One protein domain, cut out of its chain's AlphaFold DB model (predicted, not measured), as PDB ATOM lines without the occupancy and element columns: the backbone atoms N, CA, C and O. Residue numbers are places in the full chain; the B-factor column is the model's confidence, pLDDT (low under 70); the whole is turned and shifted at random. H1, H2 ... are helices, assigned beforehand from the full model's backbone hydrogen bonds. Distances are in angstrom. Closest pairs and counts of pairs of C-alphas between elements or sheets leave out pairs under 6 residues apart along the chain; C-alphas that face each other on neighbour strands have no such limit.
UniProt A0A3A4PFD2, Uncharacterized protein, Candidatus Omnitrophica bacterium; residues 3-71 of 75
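This is residues 3 to 71 of the 75 residues of an uncharacterized protein of Candidatus Omnitrophica bacterium (UniProt A0A3A4PFD2). This model has little regular structure: it is mostly loops, with two short helices, H1 and H2, side by side and running the same way. Residues 3 to 20 form a long stretch before H1, and residues 31 to 59 go from the end of H1 to the far end of the longest axis and fold back to H2. The printed part has 69 residues, with H1 then H2 and no named strand; the class is all helix, with only 20 residues in named elements. It is compact, with a radius of gyration of the C-alphas of 12.0 A, and spans 36 by 26 by 20 A.

H1, residues 21 to 30, and H2, residues 60 to 69, are close but not clearly touching; their closest C-alphas, of Ile 26 and Ala 68, are 7.5 A apart. They run the same way at a shallow tilt of 19 degrees. In H1 and H2 every O i to N i+4 pair is within hydrogen-bond range.

H1 measures 14.1 A from C-alpha 21 at (32.482, 25.387, -7.796) to C-alpha 30. H2 measures 14.6 A and ends with C-alpha 69 at (26.828, 27.707, 6.947).

The C-alphas farthest apart, of Arg 32 and Glu 54, are 36.9 A apart. The link from H1 to H2 is long, 29 residues. The printed part has no cut, and no printed residue is under 70 in pLDDT.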
ATOM      1  N   ALA A   3      27.525  38.963  -1.521       98.50
ATOM      2  CA  ALA A   3      27.108  38.179  -2.683       98.50
ATOM      3  C   ALA A   3      25.669  37.697  -2.451       98.50
ATOM      4  O   ALA A   3      25.442  36.711  -1.753       98.50
ATOM      5  N   THR A   4      24.695  38.456  -2.952       98.56
ATOM      6  CA  THR A   4      23.277  38.252  -2.613       98.56
ATOM      7  C   THR A   4      22.646  37.049  -3.303       98.56
ATOM      8  O   THR A   4      21.644  36.553  -2.806       98.56
ATOM      9  N   GLU A   5      23.216  36.588  -4.418       98.38
ATOM     10  CA  GLU A   5      22.731  35.422  -5.157       98.38
ATOM     11  C   GLU A   5      23.901  34.655  -5.775       98.38
ATOM     12  O   GLU A   5      24.713  35.212  -6.517       98.38
ATOM     13  N   PHE A   6      23.968  33.365  -5.467       98.12
ATOM     14  CA  PHE A   6      24.779  32.371  -6.158       98.12
ATOM     15  C   PHE A   6      24.287  30.975  -5.765       98.12
ATOM     16  O   PHE A   6      23.633  30.790  -4.737       98.12
ATOM     17  N   GLY A   7      24.588  29.985  -6.595       96.69
ATOM     18  CA  GLY A   7      24.133  28.618  -6.399       96.69
ATOM     19  C   GLY A   7      24.558  27.738  -7.564       96.69
ATOM     20  O   GLY A   7      24.991  28.224  -8.608       96.69
ATOM     21  N   PHE A   8      24.432  26.432  -7.388       96.69
ATOM     22  CA  PHE A   8      24.688  25.435  -8.425       96.69
ATOM     23  C   PHE A   8      23.666  24.309  -8.296       96.69
ATOM     24  O   PHE A   8      23.122  24.102  -7.218       96.69
ATOM     25  N   GLY A   9      23.366  23.593  -9.376       93.19
ATOM     26  CA  GLY A   9      22.536  22.389  -9.319       93.19
ATOM     27  C   GLY A   9      23.424  21.154  -9.371       93.19
ATOM     28  O   GLY A   9      24.003  20.901 -10.424       93.19
ATOM     29  N   LEU A  10      23.517  20.407  -8.267       93.19
ATOM     30  CA  LEU A  10      24.330  19.190  -8.211       93.19
ATOM     31  C   LEU A  10      23.694  18.094  -9.077       93.19
ATOM     32  O   LEU A  10      22.542  17.705  -8.858       93.19
ATOM     33  N   ARG A  11      24.429  17.608 -10.075       90.00
ATOM     34  CA  ARG A  11      23.964  16.559 -10.987       90.00
ATOM     35  C   ARG A  11      24.158  15.177 -10.372       90.00
ATOM     36  O   ARG A  11      24.996  14.961  -9.501       90.00
ATOM     37  N   ALA A  12      23.403  14.201 -10.872       87.12
ATOM     38  CA  ALA A  12      23.633  12.807 -10.511       87.12
ATOM     39  C   ALA A  12      25.079  12.399 -10.855       87.12
ATOM     40  O   ALA A  12      25.526  12.607 -11.984       87.12
ATOM     41  N   ASN A  13      25.775  11.789  -9.891       88.12
ATOM     42  CA  ASN A  13      27.186  11.378  -9.962       88.12
ATOM     43  C   ASN A  13      28.214  12.524 -10.048       88.12
ATOM     44  O   ASN A  13      29.383  12.267 -10.329       88.12
ATOM     45  N   GLU A  14      27.811  13.770  -9.803       92.06
ATOM     46  CA  GLU A  14      28.759  14.863  -9.591       92.06
ATOM     47  C   GLU A  14      29.386  14.740  -8.197       92.06
ATOM     48  O   GLU A  14      28.688  14.508  -7.209       92.06
ATOM     49  N   THR A  15      30.712  14.853  -8.126       92.44
ATOM     50  CA  THR A  15      31.465  14.810  -6.867       92.44
ATOM     51  C   THR A  15      31.810  16.233  -6.453       92.44
ATOM     52  O   THR A  15      32.250  17.025  -7.282       92.44
ATOM     53  N   VAL A  16      31.604  16.553  -5.177       92.94
ATOM     54  CA  VAL A  16      32.024  17.830  -4.590       92.94
ATOM     55  C   VAL A  16      33.431  17.643  -4.022       92.94
ATOM     56  O   VAL A  16      33.586  17.239  -2.873       92.94
ATOM     57  N   ASP A  17      34.440  17.857  -4.862       93.31
ATOM     58  CA  ASP A  17      35.860  17.875  -4.492       93.31
ATOM     59  C   ASP A  17      36.372  19.316  -4.300       93.31
ATOM     60  O   ASP A  17      35.601  20.276  -4.371       93.31
ATOM     61  N   ASP A  18      37.663  19.490  -4.025       93.00
ATOM     62  CA  ASP A  18      38.259  20.807  -3.750       93.00
ATOM     63  C   ASP A  18      38.143  21.793  -4.929       93.00
ATOM     64  O   ASP A  18      38.064  23.005  -4.712       93.00
ATOM     65  N   ASP A  19      38.093  21.284  -6.165       95.31
ATOM     66  CA  ASP A  19      37.996  22.083  -7.392       95.31
ATOM     67  C   ASP A  19      36.537  22.358  -7.805       95.31
ATOM     68  O   ASP A  19      36.270  23.183  -8.690       95.31
ATOM     69  N   HIS A  20      35.570  21.703  -7.161       96.19
ATOM     70  CA  HIS A  20      34.154  21.931  -7.402       96.19
ATOM     71  C   HIS A  20      33.761  23.381  -7.066       96.19
ATOM     72  O   HIS A  20      34.147  23.936  -6.033       96.19
ATOM     73  N   TYR A  21      32.908  23.983  -7.910       96.44
ATOM     74  CA  TYR A  21      32.482  25.387  -7.796       96.44
ATOM     75  C   TYR A  21      32.073  25.778  -6.372       96.44
ATOM     76  O   TYR A  21      32.487  26.832  -5.901       96.44
ATOM     77  N   GLY A  22      31.297  24.924  -5.694       96.06
ATOM     78  CA  GLY A  22      30.854  25.143  -4.316       96.06
ATOM     79  C   GLY A  22      32.010  25.408  -3.347       96.06
ATOM     80  O   GLY A  22      31.990  26.421  -2.650       96.06
ATOM     81  N   ASN A  23      33.036  24.556  -3.335       96.25
ATOM     82  CA  ASN A  23      34.184  24.720  -2.439       96.25
ATOM     83  C   ASN A  23      35.021  25.945  -2.829       96.25
ATOM     84  O   ASN A  23      35.361  26.770  -1.979       96.25
ATOM     85  N   VAL A  24      35.270  26.127  -4.129       97.62
ATOM     86  CA  VAL A  24      36.049  27.261  -4.648       97.62
ATOM     87  C   VAL A  24      35.399  28.608  -4.303       97.62
ATOM     88  O   VAL A  24      36.094  29.532  -3.870       97.62
ATOM     89  N   ILE A  25      34.080  28.750  -4.480       97.62
ATOM     90  CA  ILE A  25      33.391  30.026  -4.248       97.62
ATOM     91  C   ILE A  25      33.271  30.351  -2.758       97.62
ATOM     92  O   ILE A  25      33.514  31.498  -2.385       97.62
ATOM     93  N   ILE A  26      32.970  29.365  -1.906       97.38
ATOM     94  CA  ILE A  26      32.891  29.561  -0.451       97.38
ATOM     95  C   ILE A  26      34.252  30.012   0.082       97.38
ATOM     96  O   ILE A  26      34.348  31.092   0.669       97.38
ATOM     97  N   LYS A  27      35.327  29.295  -0.268       96.44
ATOM     98  CA  LYS A  27      36.700  29.655   0.112       96.44
ATOM     99  C   LYS A  27      37.100  31.056  -0.351       96.44
ATOM    100  O   LYS A  27      37.744  31.800   0.389       96.44
ATOM    101  N   TYR A  28      36.723  31.444  -1.570       97.62
ATOM    102  CA  TYR A  28      37.007  32.783  -2.085       97.62
ATOM    103  C   TYR A  28      36.259  33.884  -1.319       97.62
ATOM    104  O   TYR A  28      36.852  34.920  -1.002       97.62
ATOM    105  N   LEU A  29      34.962  33.690  -1.057       97.75
ATOM    106  CA  LEU A  29      34.124  34.678  -0.376       97.75
ATOM    107  C   LEU A  29      34.556  34.838   1.085       97.75
ATOM    108  O   LEU A  29      34.810  35.959   1.530       97.75
ATOM    109  N   GLU A  30      34.732  33.729   1.798       95.81
ATOM    110  CA  GLU A  30      35.118  33.716   3.210       95.81
ATOM    111  C   GLU A  30      36.558  34.186   3.410       95.81
ATOM    112  O   GLU A  30      36.806  35.060   4.242       95.81
ATOM    113  N   GLY A  31      37.490  33.756   2.550       96.75
ATOM    114  CA  GLY A  31      38.874  34.238   2.551       96.75
ATOM    115  C   GLY A  31      39.019  35.747   2.295       96.75
ATOM    116  O   GLY A  31      40.081  36.321   2.535       96.75
ATOM    117  N   ARG A  32      37.958  36.415   1.823       97.75
ATOM    118  CA  ARG A  32      37.893  37.872   1.621       97.75
ATOM    119  C   ARG A  32      36.946  38.592   2.584       97.75
ATOM    120  O   ARG A  32      36.758  39.800   2.433       97.75
ATOM    121  N   GLY A  33      36.341  37.890   3.541       97.19
ATOM    122  CA  GLY A  33      35.349  38.463   4.456       97.19
ATOM    123  C   GLY A  33      34.089  38.981   3.745       97.19
ATOM    124  O   GLY A  33      33.496  39.974   4.170       97.19
ATOM    125  N   ILE A  34      33.709  38.367   2.620       98.44
ATOM    126  CA  ILE A  34      32.499  38.707   1.866       98.44
ATOM    127  C   ILE A  34      31.347  37.856   2.398       98.44
ATOM    128  O   ILE A  34      31.371  36.635   2.283       98.44
ATOM    129  N   SER A  35      30.317  38.502   2.944       98.00
ATOM    130  CA  SER A  35      29.080  37.814   3.321       98.00
ATOM    131  C   SER A  35      28.338  37.324   2.081       98.00
ATOM    132  O   SER A  35      28.460  37.907   0.999       98.00
ATOM    133  N   TRP A  36      27.523  36.291   2.229       98.31
ATOM    134  CA  TRP A  36      26.873  35.659   1.092       98.31
ATOM    135  C   TRP A  36      25.497  35.101   1.454       98.31
ATOM    136  O   TRP A  36      25.200  34.862   2.622       98.31
ATOM    137  N   CYS A  37      24.645  34.945   0.444       98.25
ATOM    138  CA  CYS A  37      23.321  34.347   0.561       98.25
ATOM    139  C   CYS A  37      23.129  33.359  -0.593       98.25
ATOM    140  O   CYS A  37      23.218  33.740  -1.761       98.25
ATOM    141  N   ALA A  38      22.907  32.086  -0.263       98.19
ATOM    142  CA  ALA A  38      22.662  31.054  -1.262       98.19
ATOM    143  C   ALA A  38      21.279  31.237  -1.903       98.19
ATOM    144  O   ALA A  38      20.300  31.561  -1.227       98.19
ATOM    145  N   TRP A  39      21.205  31.008  -3.211       98.31
ATOM    146  CA  TRP A  39      19.968  31.013  -3.983       98.31
ATOM    147  C   TRP A  39      19.618  29.572  -4.401       98.31
ATOM    148  O   TRP A  39      20.443  28.913  -5.035       98.31
ATOM    149  N   VAL A  40      18.435  29.025  -4.103       98.38
ATOM    150  CA  VAL A  40      17.284  29.600  -3.371       98.38
ATOM    151  C   VAL A  40      16.653  28.570  -2.439       98.38
ATOM    152  O   VAL A  40      16.572  27.382  -2.756       98.38
ATOM    153  N   TYR A  41      16.175  29.032  -1.282       98.12
ATOM    154  CA  TYR A  41      15.418  28.217  -0.329       98.12
ATOM    155  C   TYR A  41      13.941  28.120  -0.734       98.12
ATOM    156  O   TYR A  41      13.052  28.610  -0.043       98.12
ATOM    157  N   ASP A  42      13.708  27.525  -1.899       98.38
ATOM    158  CA  ASP A  42      12.397  27.307  -2.501       98.38
ATOM    159  C   ASP A  42      12.463  26.032  -3.374       98.38
ATOM    160  O   ASP A  42      13.510  25.779  -3.980       98.38
ATOM    161  N   PRO A  43      11.418  25.183  -3.402       97.75
ATOM    162  CA  PRO A  43      11.418  23.946  -4.182       97.75
ATOM    163  C   PRO A  43      11.016  24.126  -5.655       97.75
ATOM    164  O   PRO A  43      11.183  23.197  -6.443       97.75
ATOM    165  N   GLU A  44      10.476  25.280  -6.048       97.44
ATOM    166  CA  GLU A  44      10.020  25.557  -7.415       97.44
ATOM    167  C   GLU A  44      11.060  26.359  -8.210       97.44
ATOM    168  O   GLU A  44      11.211  26.169  -9.420       97.44
ATOM    169  N   TRP A  45      11.788  27.262  -7.547       97.69
ATOM    170  CA  TRP A  45      12.770  28.137  -8.183       97.69
ATOM    171  C   TRP A  45      14.156  27.491  -8.256       97.69
ATOM    172  O   TRP A  45      14.637  26.853  -7.324       97.69
ATOM    173  N   GLY A  46      14.821  27.659  -9.402       93.94
ATOM    174  CA  GLY A  46      16.098  27.006  -9.678       93.94
ATOM    175  C   GLY A  46      17.337  27.874  -9.416       93.94
ATOM    176  O   GLY A  46      17.285  29.078  -9.679       93.94
ATOM    177  N   PRO A  47      18.477  27.265  -9.012       96.31
ATOM    178  CA  PRO A  47      18.626  25.870  -8.565       96.31
ATOM    179  C   PRO A  47      18.093  25.653  -7.125       96.31
ATOM    180  O   PRO A  47      18.544  26.340  -6.208       96.31
ATOM    181  N   PRO A  48      17.180  24.688  -6.890       97.00
ATOM    182  CA  PRO A  48      16.438  24.604  -5.630       97.00
ATOM    183  C   PRO A  48      17.267  23.973  -4.508       97.00
ATOM    184  O   PRO A  48      17.889  22.929  -4.716       97.00
ATOM    185  N   MET A  49      17.223  24.552  -3.304       98.06
ATOM    186  CA  MET A  49      17.796  23.947  -2.089       98.06
ATOM    187  C   MET A  49      16.877  22.909  -1.442       98.06
ATOM    188  O   MET A  49      17.352  22.078  -0.669       98.06
ATOM    189  N   LEU A  50      15.582  22.936  -1.761       97.81
ATOM    190  CA  LEU A  50      14.559  22.047  -1.214       97.81
ATOM    191  C   LEU A  50      13.964  21.160  -2.306       97.81
ATOM    192  O   LEU A  50      13.761  21.598  -3.430       97.81
ATOM    193  N   GLU A  51      13.624  19.923  -1.959       97.19
ATOM    194  CA  GLU A  51      12.832  19.042  -2.819       97.19
ATOM    195  C   GLU A  51      11.330  19.342  -2.705       97.19
ATOM    196  O   GLU A  51      10.600  19.228  -3.687       97.19
ATOM    197  N   SER A  52      10.849  19.704  -1.509       97.81
ATOM    198  CA  SER A  52       9.449  20.076  -1.279       97.81
ATOM    199  C   SER A  52       9.240  20.829   0.036       97.81
ATOM    200  O   SER A  52       9.991  20.649   0.998       97.81
ATOM    201  N   TRP A  53       8.151  21.603   0.109       97.38
ATOM    202  CA  TRP A  53       7.684  22.248   1.344       97.38
ATOM    203  C   TRP A  53       7.120  21.273   2.388       97.38
ATOM    204  O   TRP A  53       6.982  21.639   3.550       97.38
ATOM    205  N   GLU A  54       6.778  20.042   2.003       97.81
ATOM    206  CA  GLU A  54       6.244  19.041   2.937       97.81
ATOM    207  C   GLU A  54       7.353  18.375   3.751       97.81
ATOM    208  O   GLU A  54       7.241  18.208   4.963       97.81
ATOM    209  N   SER A  55       8.429  17.978   3.071       96.81
ATOM    210  CA  SER A  55       9.521  17.223   3.684       96.81
ATOM    211  C   SER A  55      10.651  18.113   4.189       96.81
ATOM    212  O   SER A  55      11.421  17.683   5.047       96.81
ATOM    213  N   TYR A  56      10.792  19.313   3.612       96.25
ATOM    214  CA  TYR A  56      11.992  20.146   3.716       96.25
ATOM    215  C   TYR A  56      13.289  19.383   3.399       96.25
ATOM    216  O   TYR A  56      14.376  19.768   3.835       96.25
ATOM    217  N   LYS A  57      13.188  18.270   2.657       97.94
ATOM    218  CA  LYS A  57      14.346  17.484   2.256       97.94
ATOM    219  C   LYS A  57      15.214  18.349   1.358       97.94
ATOM    220  O   LYS A  57      14.715  18.961   0.417       97.94
ATOM    221  N   LEU A  58      16.500  18.413   1.678       97.56
ATOM    222  CA  LEU A  58      17.449  19.212   0.922       97.56
ATOM    223  C   LEU A  58      17.861  18.478  -0.349       97.56
ATOM    224  O   LEU A  58      18.038  17.258  -0.344       97.56
ATOM    225  N   THR A  59      18.059  19.238  -1.418       96.62
ATOM    226  CA  THR A  59      18.760  18.743  -2.604       96.62
ATOM    227  C   THR A  59      20.266  18.645  -2.317       96.62
ATOM    228  O   THR A  59      20.747  19.052  -1.255       96.62
ATOM    229  N   GLY A  60      21.049  18.146  -3.278       95.62
ATOM    230  CA  GLY A  60      22.508  18.106  -3.144       95.62
ATOM    231  C   GLY A  60      23.144  19.483  -2.904       95.62
ATOM    232  O   GLY A  60      24.062  19.597  -2.096       95.62
ATOM    233  N   ASN A  61      22.629  20.546  -3.541       94.50
ATOM    234  CA  ASN A  61      23.126  21.904  -3.293       94.50
ATOM    235  C   ASN A  61      22.674  22.441  -1.918       94.50
ATOM    236  O   ASN A  61      23.425  23.162  -1.265       94.50
ATOM    237  N   GLY A  62      21.485  22.051  -1.450       97.06
ATOM    238  CA  GLY A  62      20.932  22.483  -0.175       97.06
ATOM    239  C   GLY A  62      21.721  21.896   0.985       97.06
ATOM    240  O   GLY A  62      22.052  22.608   1.932       97.06
ATOM    241  N   GLU A  63      22.089  20.617   0.880       96.19
ATOM    242  CA  GLU A  63      22.958  19.970   1.861       96.19
ATOM    243  C   GLU A  63      24.354  20.598   1.852       96.19
ATOM    244  O   GLU A  63      24.866  20.918   2.921       96.19
ATOM    245  N   PHE A  64      24.925  20.887   0.676       96.38
ATOM    246  CA  PHE A  64      26.200  21.601   0.579       96.38
ATOM    247  C   PHE A  64      26.173  22.942   1.332       96.38
ATOM    248  O   PHE A  64      26.976  23.161   2.238       96.38
ATOM    249  N   PHE A  65      25.227  23.832   1.013       97.50
ATOM    250  CA  PHE A  65      25.171  25.155   1.646       97.50
ATOM    251  C   PHE A  65      24.858  25.084   3.140       97.50
ATOM    252  O   PHE A  65      25.358  25.902   3.909       97.50
ATOM    253  N   LYS A  66      24.077  24.094   3.580       97.38
ATOM    254  CA  LYS A  66      23.867  23.837   5.005       97.38
ATOM    255  C   LYS A  66      25.168  23.457   5.712       97.38
ATOM    256  O   LYS A  66      25.403  23.954   6.808       97.38
ATOM    257  N   GLN A  67      26.001  22.605   5.114       95.81
ATOM    258  CA  GLN A  67      27.310  22.272   5.686       95.81
ATOM    259  C   GLN A  67      28.229  23.500   5.714       95.81
ATOM    260  O   GLN A  67      28.874  23.730   6.734       95.81
ATOM    261  N   ALA A  68      28.221  24.320   4.656       95.88
ATOM    262  CA  ALA A  68      28.997  25.563   4.586       95.88
ATOM    263  C   ALA A  68      28.623  26.528   5.722       95.88
ATOM    264  O   ALA A  68      29.480  26.963   6.480       95.88
ATOM    265  N   MET A  69      27.323  26.798   5.902       96.50
ATOM    266  CA  MET A  69      26.828  27.707   6.947       96.50
ATOM    267  C   MET A  69      27.056  27.196   8.374       96.50
ATOM    268  O   MET A  69      27.081  27.991   9.307       96.50
ATOM    269  N   LEU A  70      27.158  25.877   8.560       95.31
ATOM    270  CA  LEU A  70      27.415  25.253   9.860       95.31
ATOM    271  C   LEU A  70      28.911  25.028  10.126       95.31
ATOM    272  O   LEU A  70      29.227  24.329  11.085       95.31
ATOM    273  N   GLU A  71      29.793  25.587   9.288       80.38
ATOM    274  CA  GLU A  71      31.255  25.473   9.392       80.38
ATOM    275  C   GLU A  71      31.745  24.014   9.384       80.38
ATOM    276  O   GLU A  71      32.700  23.648  10.053       80.38
TER     277      GLU A  71